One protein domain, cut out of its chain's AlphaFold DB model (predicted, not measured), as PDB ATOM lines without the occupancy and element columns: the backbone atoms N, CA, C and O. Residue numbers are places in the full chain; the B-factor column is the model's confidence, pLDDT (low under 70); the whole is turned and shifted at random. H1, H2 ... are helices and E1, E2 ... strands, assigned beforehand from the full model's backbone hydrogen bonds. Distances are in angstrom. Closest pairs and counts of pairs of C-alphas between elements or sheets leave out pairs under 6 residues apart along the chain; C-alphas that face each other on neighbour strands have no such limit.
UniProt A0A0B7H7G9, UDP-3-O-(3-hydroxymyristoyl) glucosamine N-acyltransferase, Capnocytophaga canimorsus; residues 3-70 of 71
ATOM      1  N   ILE A   3     265.182  96.716 298.766       97.56
ATOM      2  CA  ILE A   3     264.226  96.893 297.671       97.56
ATOM      3  C   ILE A   3     264.094  95.530 297.006       97.56
ATOM      4  O   ILE A   3     265.102  94.957 296.594       97.56
ATOM      5  N   GLU A   4     262.879  94.995 296.960       98.38
ATOM      6  CA  GLU A   4     262.621  93.705 296.329       98.38
ATOM      7  C   GLU A   4     262.419  93.831 294.802       98.38
ATOM      8  O   GLU A   4     262.691  94.866 294.190       98.38
ATOM      9  N   ASN A   5     261.972  92.752 294.158       98.56
ATOM     10  CA  ASN A   5     261.926  92.647 292.703       98.56
ATOM     11  C   ASN A   5     260.845  93.543 292.082       98.56
ATOM     12  O   ASN A   5     259.752  93.692 292.626       98.56
ATOM     13  N   GLU A   6     261.131  94.082 290.895       98.38
ATOM     14  CA  GLU A   6     260.166  94.824 290.062       98.38
ATOM     15  C   GLU A   6     259.555  96.069 290.739       98.38
ATOM     16  O   GLU A   6     258.450  96.497 290.407       98.38
ATOM     17  N   VAL A   7     260.270  96.681 291.686       98.38
ATOM     18  CA  VAL A   7     259.861  97.953 292.294       98.38
ATOM     19  C   VAL A   7     260.098  99.106 291.318       98.38
ATOM     20  O   VAL A   7     261.185  99.264 290.767       98.38
ATOM     21  N   THR A   8     259.087  99.958 291.145       98.56
ATOM     22  CA  THR A   8     259.182 101.190 290.352       98.56
ATOM     23  C   THR A   8     259.267 102.399 291.276       98.56
ATOM     24  O   THR A   8     258.362 102.631 292.074       98.56
ATOM     25  N   ILE A   9     260.320 103.208 291.142       98.00
ATOM     26  CA  ILE A   9     260.525 104.430 291.933       98.00
ATOM     27  C   ILE A   9     260.608 105.623 290.985       98.00
ATOM     28  O   ILE A   9     261.476 105.677 290.116       98.00
ATOM     29  N   TRP A  10     259.692 106.574 291.141       98.12
ATOM     30  CA  TRP A  10     259.646 107.782 290.321       98.12
ATOM     31  C   TRP A  10     260.601 108.862 290.855       98.12
ATOM     32  O   TRP A  10     261.181 108.742 291.934       98.12
ATOM     33  N   GLY A  11     260.778 109.936 290.084       97.94
ATOM     34  CA  GLY A  11     261.733 110.998 290.397       97.94
ATOM     35  C   GLY A  11     261.558 111.606 291.796       97.94
ATOM     36  O   GLY A  11     260.441 111.865 292.248       97.94
ATOM     37  N   GLN A  12     262.689 111.872 292.453       97.94
ATOM     38  CA  GLN A  12     262.776 112.576 293.740       97.94
ATOM     39  C   GLN A  12     261.999 111.913 294.898       97.94
ATOM     40  O   GLN A  12     261.506 112.587 295.794       97.94
ATOM     41  N   VAL A  13     261.910 110.584 294.926       98.06
ATOM     42  CA  VAL A  13     261.404 109.859 296.103       98.06
ATOM     43  C   VAL A  13     262.452 109.853 297.220       98.06
ATOM     44  O   VAL A  13     263.607 109.493 296.997       98.06
ATOM     45  N   GLY A  14     262.037 110.227 298.431       97.44
ATOM     46  CA  GLY A  14     262.842 110.122 299.650       97.44
ATOM     47  C   GLY A  14     262.479 108.869 300.445       97.44
ATOM     48  O   GLY A  14     261.298 108.572 300.619       97.44
ATOM     49  N   VAL A  15     263.477 108.137 300.951       97.06
ATOM     50  CA  VAL A  15     263.264 106.869 301.665       97.06
ATOM     51  C   VAL A  15     264.031 106.846 302.985       97.06
ATOM     52  O   VAL A  15     265.230 107.121 303.014       97.06
ATOM     53  N   ALA A  16     263.345 106.506 304.077       96.38
ATOM     54  CA  ALA A  16     263.969 106.302 305.377       96.38
ATOM     55  C   ALA A  16     264.921 105.091 305.374       96.38
ATOM     56  O   ALA A  16     264.738 104.112 304.646       96.38
ATOM     57  N   SER A  17     265.948 105.129 306.223       94.44
ATOM     58  CA  SER A  17     266.842 103.987 306.426       94.44
ATOM     59  C   SER A  17     266.115 102.799 307.074       94.44
ATOM     60  O   SER A  17     265.123 102.971 307.773       94.44
ATOM     61  N   SER A  18     266.667 101.593 306.902       95.38
ATOM     62  CA  SER A  18     266.224 100.370 307.604       95.38
ATOM     63  C   SER A  18     264.787  99.898 307.336       95.38
ATOM     64  O   SER A  18     264.203  99.219 308.173       95.38
ATOM     65  N   ILE A  19     264.243 100.191 306.155       96.81
ATOM     66  CA  ILE A  19     262.941  99.670 305.712       96.81
ATOM     67  C   ILE A  19     263.068  98.731 304.507       96.81
ATOM     68  O   ILE A  19     264.094  98.731 303.813       96.81
ATOM     69  N   THR A  20     261.993  97.984 304.253       98.12
ATOM     70  CA  THR A  20     261.834  97.100 303.091       98.12
ATOM     71  C   THR A  20     260.733  97.619 302.173       98.12
ATOM     72  O   THR A  20     259.648  97.964 302.639       98.12
ATOM     73  N   ILE A  21     261.004  97.659 300.869       98.19
ATOM     74  CA  ILE A  21     260.012  97.927 299.825       98.19
ATOM     75  C   ILE A  21     259.666  96.602 299.151       98.19
ATOM     76  O   ILE A  21     260.522  96.023 298.480       98.19
ATOM     77  N   GLY A  22     258.436  96.131 299.359       98.50
ATOM     78  CA  GLY A  22     257.959  94.863 298.813       98.50
ATOM     79  C   GLY A  22     257.950  94.814 297.283       98.50
ATOM     80  O   GLY A  22     257.917  95.838 296.600       98.50
ATOM     81  N   SER A  23     257.973  93.600 296.741       98.75
ATOM     82  CA  SER A  23     258.054  93.352 295.299       98.75
ATOM     83  C   SER A  23     256.883  93.986 294.543       98.75
ATOM     84  O   SER A  23     255.752  93.968 295.024       98.75
ATOM     85  N   LYS A  24     257.120  94.491 293.327       98.44
ATOM     86  CA  LYS A  24     256.106  95.111 292.444       98.44
ATOM     87  C   LYS A  24     255.460  96.392 292.982       98.44
ATOM     88  O   LYS A  24     254.424  96.817 292.468       98.44
ATOM     89  N   SER A  25     256.027  97.018 294.011       98.25
ATOM     90  CA  SER A  25     255.519  98.301 294.502       98.25
ATOM     91  C   SER A  25     255.860  99.441 293.546       98.25
ATOM     92  O   SER A  25     256.940  99.483 292.959       98.25
ATOM     93  N   ILE A  26     254.942 100.394 293.404       98.50
ATOM     94  CA  ILE A  26     255.115 101.593 292.577       98.50
ATOM     95  C   ILE A  26     255.084 102.812 293.493       98.50
ATOM     96  O   ILE A  26     254.068 103.090 294.123       98.50
ATOM     97  N   ILE A  27     256.178 103.561 293.570       98.25
ATOM     98  CA  ILE A  27     256.279 104.772 294.387       98.25
ATOM     99  C   ILE A  27     256.275 105.990 293.466       98.25
ATOM    100  O   ILE A  27     257.201 106.173 292.674       98.25
ATOM    101  N   LEU A  28     255.234 106.819 293.571       97.88
ATOM    102  CA  LEU A  28     255.054 108.004 292.729       97.88
ATOM    103  C   LEU A  28     255.995 109.154 293.125       97.88
ATOM    104  O   LEU A  28     256.494 109.213 294.252       97.88
ATOM    105  N   ALA A  29     256.224 110.073 292.183       97.50
ATOM    106  CA  ALA A  29     257.222 111.132 292.309       97.50
ATOM    107  C   ALA A  29     257.010 111.986 293.568       97.50
ATOM    108  O   ALA A  29     255.875 112.201 293.996       97.50
ATOM    109  N   GLN A  30     258.111 112.484 294.133       97.06
ATOM    110  CA  GLN A  30     258.120 113.353 295.321       97.06
ATOM    111  C   GLN A  30     257.486 112.744 296.589       97.06
ATOM    112  O   GLN A  30     257.071 113.467 297.498       97.06
ATOM    113  N   SER A  31     257.396 111.415 296.678       97.75
ATOM    114  CA  SER A  31     256.878 110.737 297.875       97.75
ATOM    115  C   SER A  31     257.953 110.562 298.953       97.75
ATOM    116  O   SER A  31     259.136 110.415 298.646       97.75
ATOM    117  N   GLY A  32     257.533 110.534 300.221       97.44
ATOM    118  CA  GLY A  32     258.398 110.273 301.378       97.44
ATOM    119  C   GLY A  32     258.043 108.968 302.071       97.44
ATOM    120  O   GLY A  32     256.992 108.873 302.705       97.44
ATOM    121  N   ILE A  33     258.912 107.964 301.986       97.44
ATOM    122  CA  ILE A  33     258.683 106.652 302.589       97.44
ATOM    123  C   ILE A  33     259.243 106.620 304.014       97.44
ATOM    124  O   ILE A  33     260.458 106.659 304.209       97.44
ATOM    125  N   SER A  34     258.358 106.526 305.009       96.38
ATOM    126  CA  SER A  34     258.718 106.496 306.437       96.38
ATOM    127  C   SER A  34     258.660 105.105 307.080       96.38
ATOM    128  O   SER A  34     259.171 104.927 308.182       96.38
ATOM    129  N   LYS A  35     258.040 104.123 306.416       96.25
ATOM    130  CA  LYS A  35     257.827 102.751 306.906       96.25
ATOM    131  C   LYS A  35     257.965 101.750 305.761       96.25
ATOM    132  O   LYS A  35     257.826 102.133 304.601       96.25
ATOM    133  N   SER A  36     258.214 100.481 306.088       97.69
ATOM    134  CA  SER A  36     258.221  99.407 305.092       97.69
ATOM    135  C   SER A  36     256.900  99.357 304.325       97.69
ATOM    136  O   SER A  36     255.834  99.609 304.891       97.69
ATOM    137  N   LEU A  37     256.991  99.045 303.036       97.56
ATOM    138  CA  LEU A  37     255.859  98.992 302.123       97.56
ATOM    139  C   LEU A  37     255.554  97.544 301.760       97.56
ATOM    140  O   LEU A  37     256.463  96.760 301.487       97.56
ATOM    141  N   GLU A  38     254.271  97.219 301.715       97.69
ATOM    142  CA  GLU A  38     253.798  95.957 301.162       97.69
ATOM    143  C   GLU A  38     254.018  95.932 299.641       97.69
ATOM    144  O   GLU A  38     254.047  96.970 298.974       97.69
ATOM    145  N   GLY A  39     254.197  94.728 299.099       98.00
ATOM    146  CA  GLY A  39     254.355  94.505 297.665       98.00
ATOM    147  C   GLY A  39     253.065  94.738 296.872       98.00
ATOM    148  O   GLY A  39     251.960  94.683 297.413       98.00
ATOM    149  N   GLY A  40     253.202  94.964 295.565       98.00
ATOM    150  CA  GLY A  40     252.091  94.991 294.606       98.00
ATOM    151  C   GLY A  40     251.150  96.191 294.727       98.00
ATOM    152  O   GLY A  40     250.052  96.163 294.174       98.00
ATOM    153  N   GLN A  41     251.555  97.237 295.448       97.62
ATOM    154  CA  GLN A  41     250.743  98.430 295.692       97.62
ATOM    155  C   GLN A  41     251.384  99.695 295.122       97.62
ATOM    156  O   GLN A  41     252.599  99.791 294.954       97.62
ATOM    157  N   THR A  42     250.545 100.692 294.833       98.12
ATOM    158  CA  THR A  42     251.000 102.031 294.437       98.12
ATOM    159  C   THR A  42     250.927 102.977 295.629       98.12
ATOM    160  O   THR A  42     249.870 103.109 296.245       98.12
ATOM    161  N   TYR A  43     252.024 103.670 295.920       97.62
ATOM    162  CA  TYR A  43     252.180 104.562 297.064       97.62
ATOM    163  C   TYR A  43     252.403 106.011 296.633       97.62
ATOM    164  O   TYR A  43     253.091 106.280 295.644       97.62
ATOM    165  N   PHE A  44     251.831 106.948 297.392       97.12
ATOM    166  CA  PHE A  44     251.984 108.381 297.155       97.12
ATOM    167  C   PHE A  44     251.879 109.212 298.434       97.12
ATOM    168  O   PHE A  44     251.132 108.873 299.356       97.12
ATOM    169  N   GLY A  45     252.573 110.349 298.440       93.88
ATOM    170  CA  GLY A  45     252.455 111.391 299.456       93.88
ATOM    171  C   GLY A  45     253.657 111.468 300.393       93.88
ATOM    172  O   GLY A  45     254.651 110.761 300.237       93.88
ATOM    173  N   TYR A  46     253.556 112.360 301.375       93.19
ATOM    174  CA  TYR A  46     254.597 112.618 302.366       93.19
ATOM    175  C   TYR A  46     253.947 112.773 303.759       93.19
ATOM    176  O   TYR A  46     253.388 113.836 304.040       93.19
ATOM    177  N   PRO A  47     253.950 111.735 304.623       92.44
ATOM    178  CA  PRO A  47     254.441 110.377 304.370       92.44
ATOM    179  C   PRO A  47     253.583 109.624 303.339       92.44
ATOM    180  O   PRO A  47     252.397 109.914 303.165       92.44
ATOM    181  N   ALA A  48     254.197 108.670 302.642       94.69
ATOM    182  CA  ALA A  48     253.547 107.889 301.602       94.69
ATOM    183  C   ALA A  48     252.585 106.845 302.185       94.69
ATOM    184  O   ALA A  48     252.917 106.116 303.120       94.69
ATOM    185  N   GLU A  49     251.404 106.748 301.583       94.50
ATOM    186  CA  GLU A  49     250.374 105.746 301.875       94.50
ATOM    187  C   GLU A  49     249.857 105.154 300.555       94.50
ATOM    188  O   GLU A  49     250.205 105.645 299.476       94.50
ATOM    189  N   GLU A  50     249.027 104.106 300.619       93.06
ATOM    190  CA  GLU A  50     248.363 103.559 299.429       93.06
ATOM    191  C   GLU A  50     247.638 104.690 298.679       93.06
ATOM    192  O   GLU A  50     246.801 105.412 299.239       93.06
ATOM    193  N   ALA A  51     247.965 104.862 297.398       88.12
ATOM    194  CA  ALA A  51     247.556 106.026 296.622       88.12
ATOM    195  C   ALA A  51     246.029 106.189 296.600       88.12
ATOM    196  O   ALA A  51     245.517 107.301 296.747       88.12
ATOM    197  N   ARG A  52     245.279 105.083 296.497       86.94
ATOM    198  CA  ARG A  52     243.811 105.108 296.487       86.94
ATOM    199  C   ARG A  52     243.236 105.649 297.792       86.94
ATOM    200  O   ARG A  52     242.344 106.501 297.756       86.94
ATOM    201  N   LYS A  53     243.757 105.193 298.934       88.00
ATOM    202  CA  LYS A  53     243.391 105.716 300.253       88.00
ATOM    203  C   LYS A  53     243.690 107.212 300.337       88.00
ATOM    204  O   LYS A  53     242.804 107.985 300.705       88.00
ATOM    205  N   LYS A  54     244.879 107.640 299.900       85.06
ATOM    206  CA  LYS A  54     245.279 109.051 299.963       85.06
ATOM    207  C   LYS A  54     244.404 109.964 299.105       85.06
ATOM    208  O   LYS A  54     244.003 111.042 299.548       85.06
ATOM    209  N   TYR A  55     244.062 109.536 297.892       87.38
ATOM    210  CA  TYR A  55     243.159 110.294 297.026       87.38
ATOM    211  C   TYR A  55     241.755 110.415 297.616       87.38
ATOM    212  O   TYR A  55     241.144 111.482 297.525       87.38
ATOM    213  N   LYS A  56     241.253 109.355 298.258       89.94
ATOM    214  CA  LYS A  56     239.959 109.392 298.944       89.94
ATOM    215  C   LYS A  56     239.964 110.411 300.085       89.94
ATOM    216  O   LYS A  56     239.057 111.234 300.145       89.94
ATOM    217  N   GLU A  57     241.003 110.413 300.922       88.31
ATOM    218  CA  GLU A  57     241.173 111.398 302.000       88.31
ATOM    219  C   GLU A  57     241.176 112.838 301.468       88.31
ATOM    220  O   GLU A  57     240.432 113.685 301.961       88.31
ATOM    221  N   LEU A  58     241.962 113.110 300.420       88.94
ATOM    222  CA  LEU A  58     242.034 114.435 299.795       88.94
ATOM    223  C   LEU A  58     240.690 114.872 299.201       88.94
ATOM    224  O   LEU A  58     240.303 116.030 299.347       88.94
ATOM    225  N   SER A  59     239.978 113.957 298.542       91.38
ATOM    226  CA  SER A  59     238.644 114.223 298.000       91.38
ATOM    227  C   SER A  59     237.656 114.587 299.111       91.38
ATOM    228  O   SER A  59     236.991 115.621 299.037       91.38
ATOM    229  N   THR A  60     237.622 113.803 300.192       92.62
ATOM    230  CA  THR A  60     236.786 114.085 301.366       92.62
ATOM    231  C   THR A  60     237.108 115.447 301.975       92.62
ATOM    232  O   THR A  60     236.194 116.228 302.240       92.62
ATOM    233  N   LEU A  61     238.391 115.775 302.131       91.94
ATOM    234  CA  LEU A  61     238.824 117.051 302.696       91.94
ATOM    235  C   LEU A  61     238.408 118.238 301.812       91.94
ATOM    236  O   LEU A  61     237.876 119.227 302.312       91.94
ATOM    237  N   ARG A  62     238.547 118.114 300.485       91.12
ATOM    238  CA  ARG A  62     238.059 119.117 299.518       91.12
ATOM    239  C   ARG A  62     236.548 119.322 299.612       91.12
ATOM    240  O   ARG A  62     236.089 120.463 299.572       91.12
ATOM    241  N   MET A  63     235.775 118.243 299.754       92.38
ATOM    242  CA  MET A  63     234.322 118.338 299.926       92.38
ATOM    243  C   MET A  63     233.948 119.058 301.225       92.38
ATOM    244  O   MET A  63     233.070 119.916 301.202       92.38
ATOM    245  N   MET A  64     234.624 118.753 302.337       93.00
ATOM    246  CA  MET A  64     234.382 119.411 303.627       93.00
ATOM    247  C   MET A  64     234.651 120.918 303.555       93.00
ATOM    248  O   MET A  64     233.807 121.708 303.972       93.00
ATOM    249  N   VAL A  65     235.783 121.321 302.969       92.06
ATOM    250  CA  VAL A  65     236.138 122.742 302.791       92.06
ATOM    251  C   VAL A  65     235.109 123.465 301.915       92.06
ATOM    252  O   VAL A  65     234.650 124.549 302.267       92.06
ATOM    253  N   SER A  66     234.692 122.844 300.806       89.38
ATOM    254  CA  SER A  66     233.674 123.401 299.902       89.38
ATOM    255  C   SER A  66     232.314 123.604 300.580       89.38
ATOM    256  O   SER A  66     231.607 124.559 300.270       89.38
ATOM    257  N   GLN A  67     231.939 122.736 301.523       84.12
ATOM    258  CA  GLN A  67     230.699 122.895 302.285       84.12
ATOM    259  C   GLN A  67     230.805 123.963 303.382       84.12
ATOM    260  O   GLN A  67     229.841 124.690 303.601       84.12
ATOM    261  N   TYR A  68     231.963 124.100 304.035       79.75
ATOM    262  CA  TYR A  68     232.180 125.121 305.067       79.75
ATOM    263  C   TYR A  68     232.175 126.554 304.512       79.75
ATOM    264  O   TYR A  68     231.660 127.447 305.172       79.75
ATOM    265  N   GLY A  69     232.699 126.777 303.302       69.56
ATOM    266  CA  GLY A  69     232.733 128.103 302.664       69.56
ATOM    267  C   GLY A  69     231.416 128.565 302.022       69.56
ATOM    268  O   GLY A  69     231.388 129.627 301.411       69.56
ATOM    269  N   LYS A  70     230.346 127.763 302.102       61.19
ATOM    270  CA  LYS A  70     229.004 128.090 301.578       61.19
ATOM    271  C   LYS A  70     228.019 128.561 302.663       61.19
ATOM    272  O   LYS A  70     226.828 128.671 302.378       61.19
TER     273      LYS A  70
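AT A GLANCE: This is residues 3 to 70 of the 71 residues of the protein "UDP-3-O-(3-hydroxymyristoyl) glucosamine N-acyltransferase" of Capnocytophaga canimorsus (UniProt A0A0B7H7G9). With little regular structure, the chain winds in stacked turns, capped at one end by the small hairpin E1 E2, from which helix H1 leads away as an arm; residues 56 to 70 stick out. The printed part has 68 residues, 25 in named elements, in the order E1, E2, H1; the class is mixed, the two-strand sheet antiparallel. The whole is loose, with a radius of gyration of the C-alphas of 14.1 A and spans of 49 by 20 by 19 A.

IN THESE COORDINATES: E1 is residues 42 to 45, from C-alpha 42 at (251.000, 102.031, 294.437); E2 is residues 48 to 50. H1, residues 51 to 68, is 25.9 A long, ending at C-alpha 68 (232.180, 125.121, 305.067).

HOW THE PARTS SIT: In the hairpin E1 and E2, N 44 and O 49 are 2.9 A apart, within hydrogen-bond range. Residues 26 to 27 pair parallel with residues 42 to 43 of E1, and with residues 8 to 9. The closest C-alphas of E1 and H1, Tyr 43 and Ala 51, are 4.9 A apart. Every O i to N i+4 pair in H1 is within hydrogen-bond range.

THE WHOLE: The printed part has no cut and no long link between named elements. Residues 69 to 70 are under pLDDT 70.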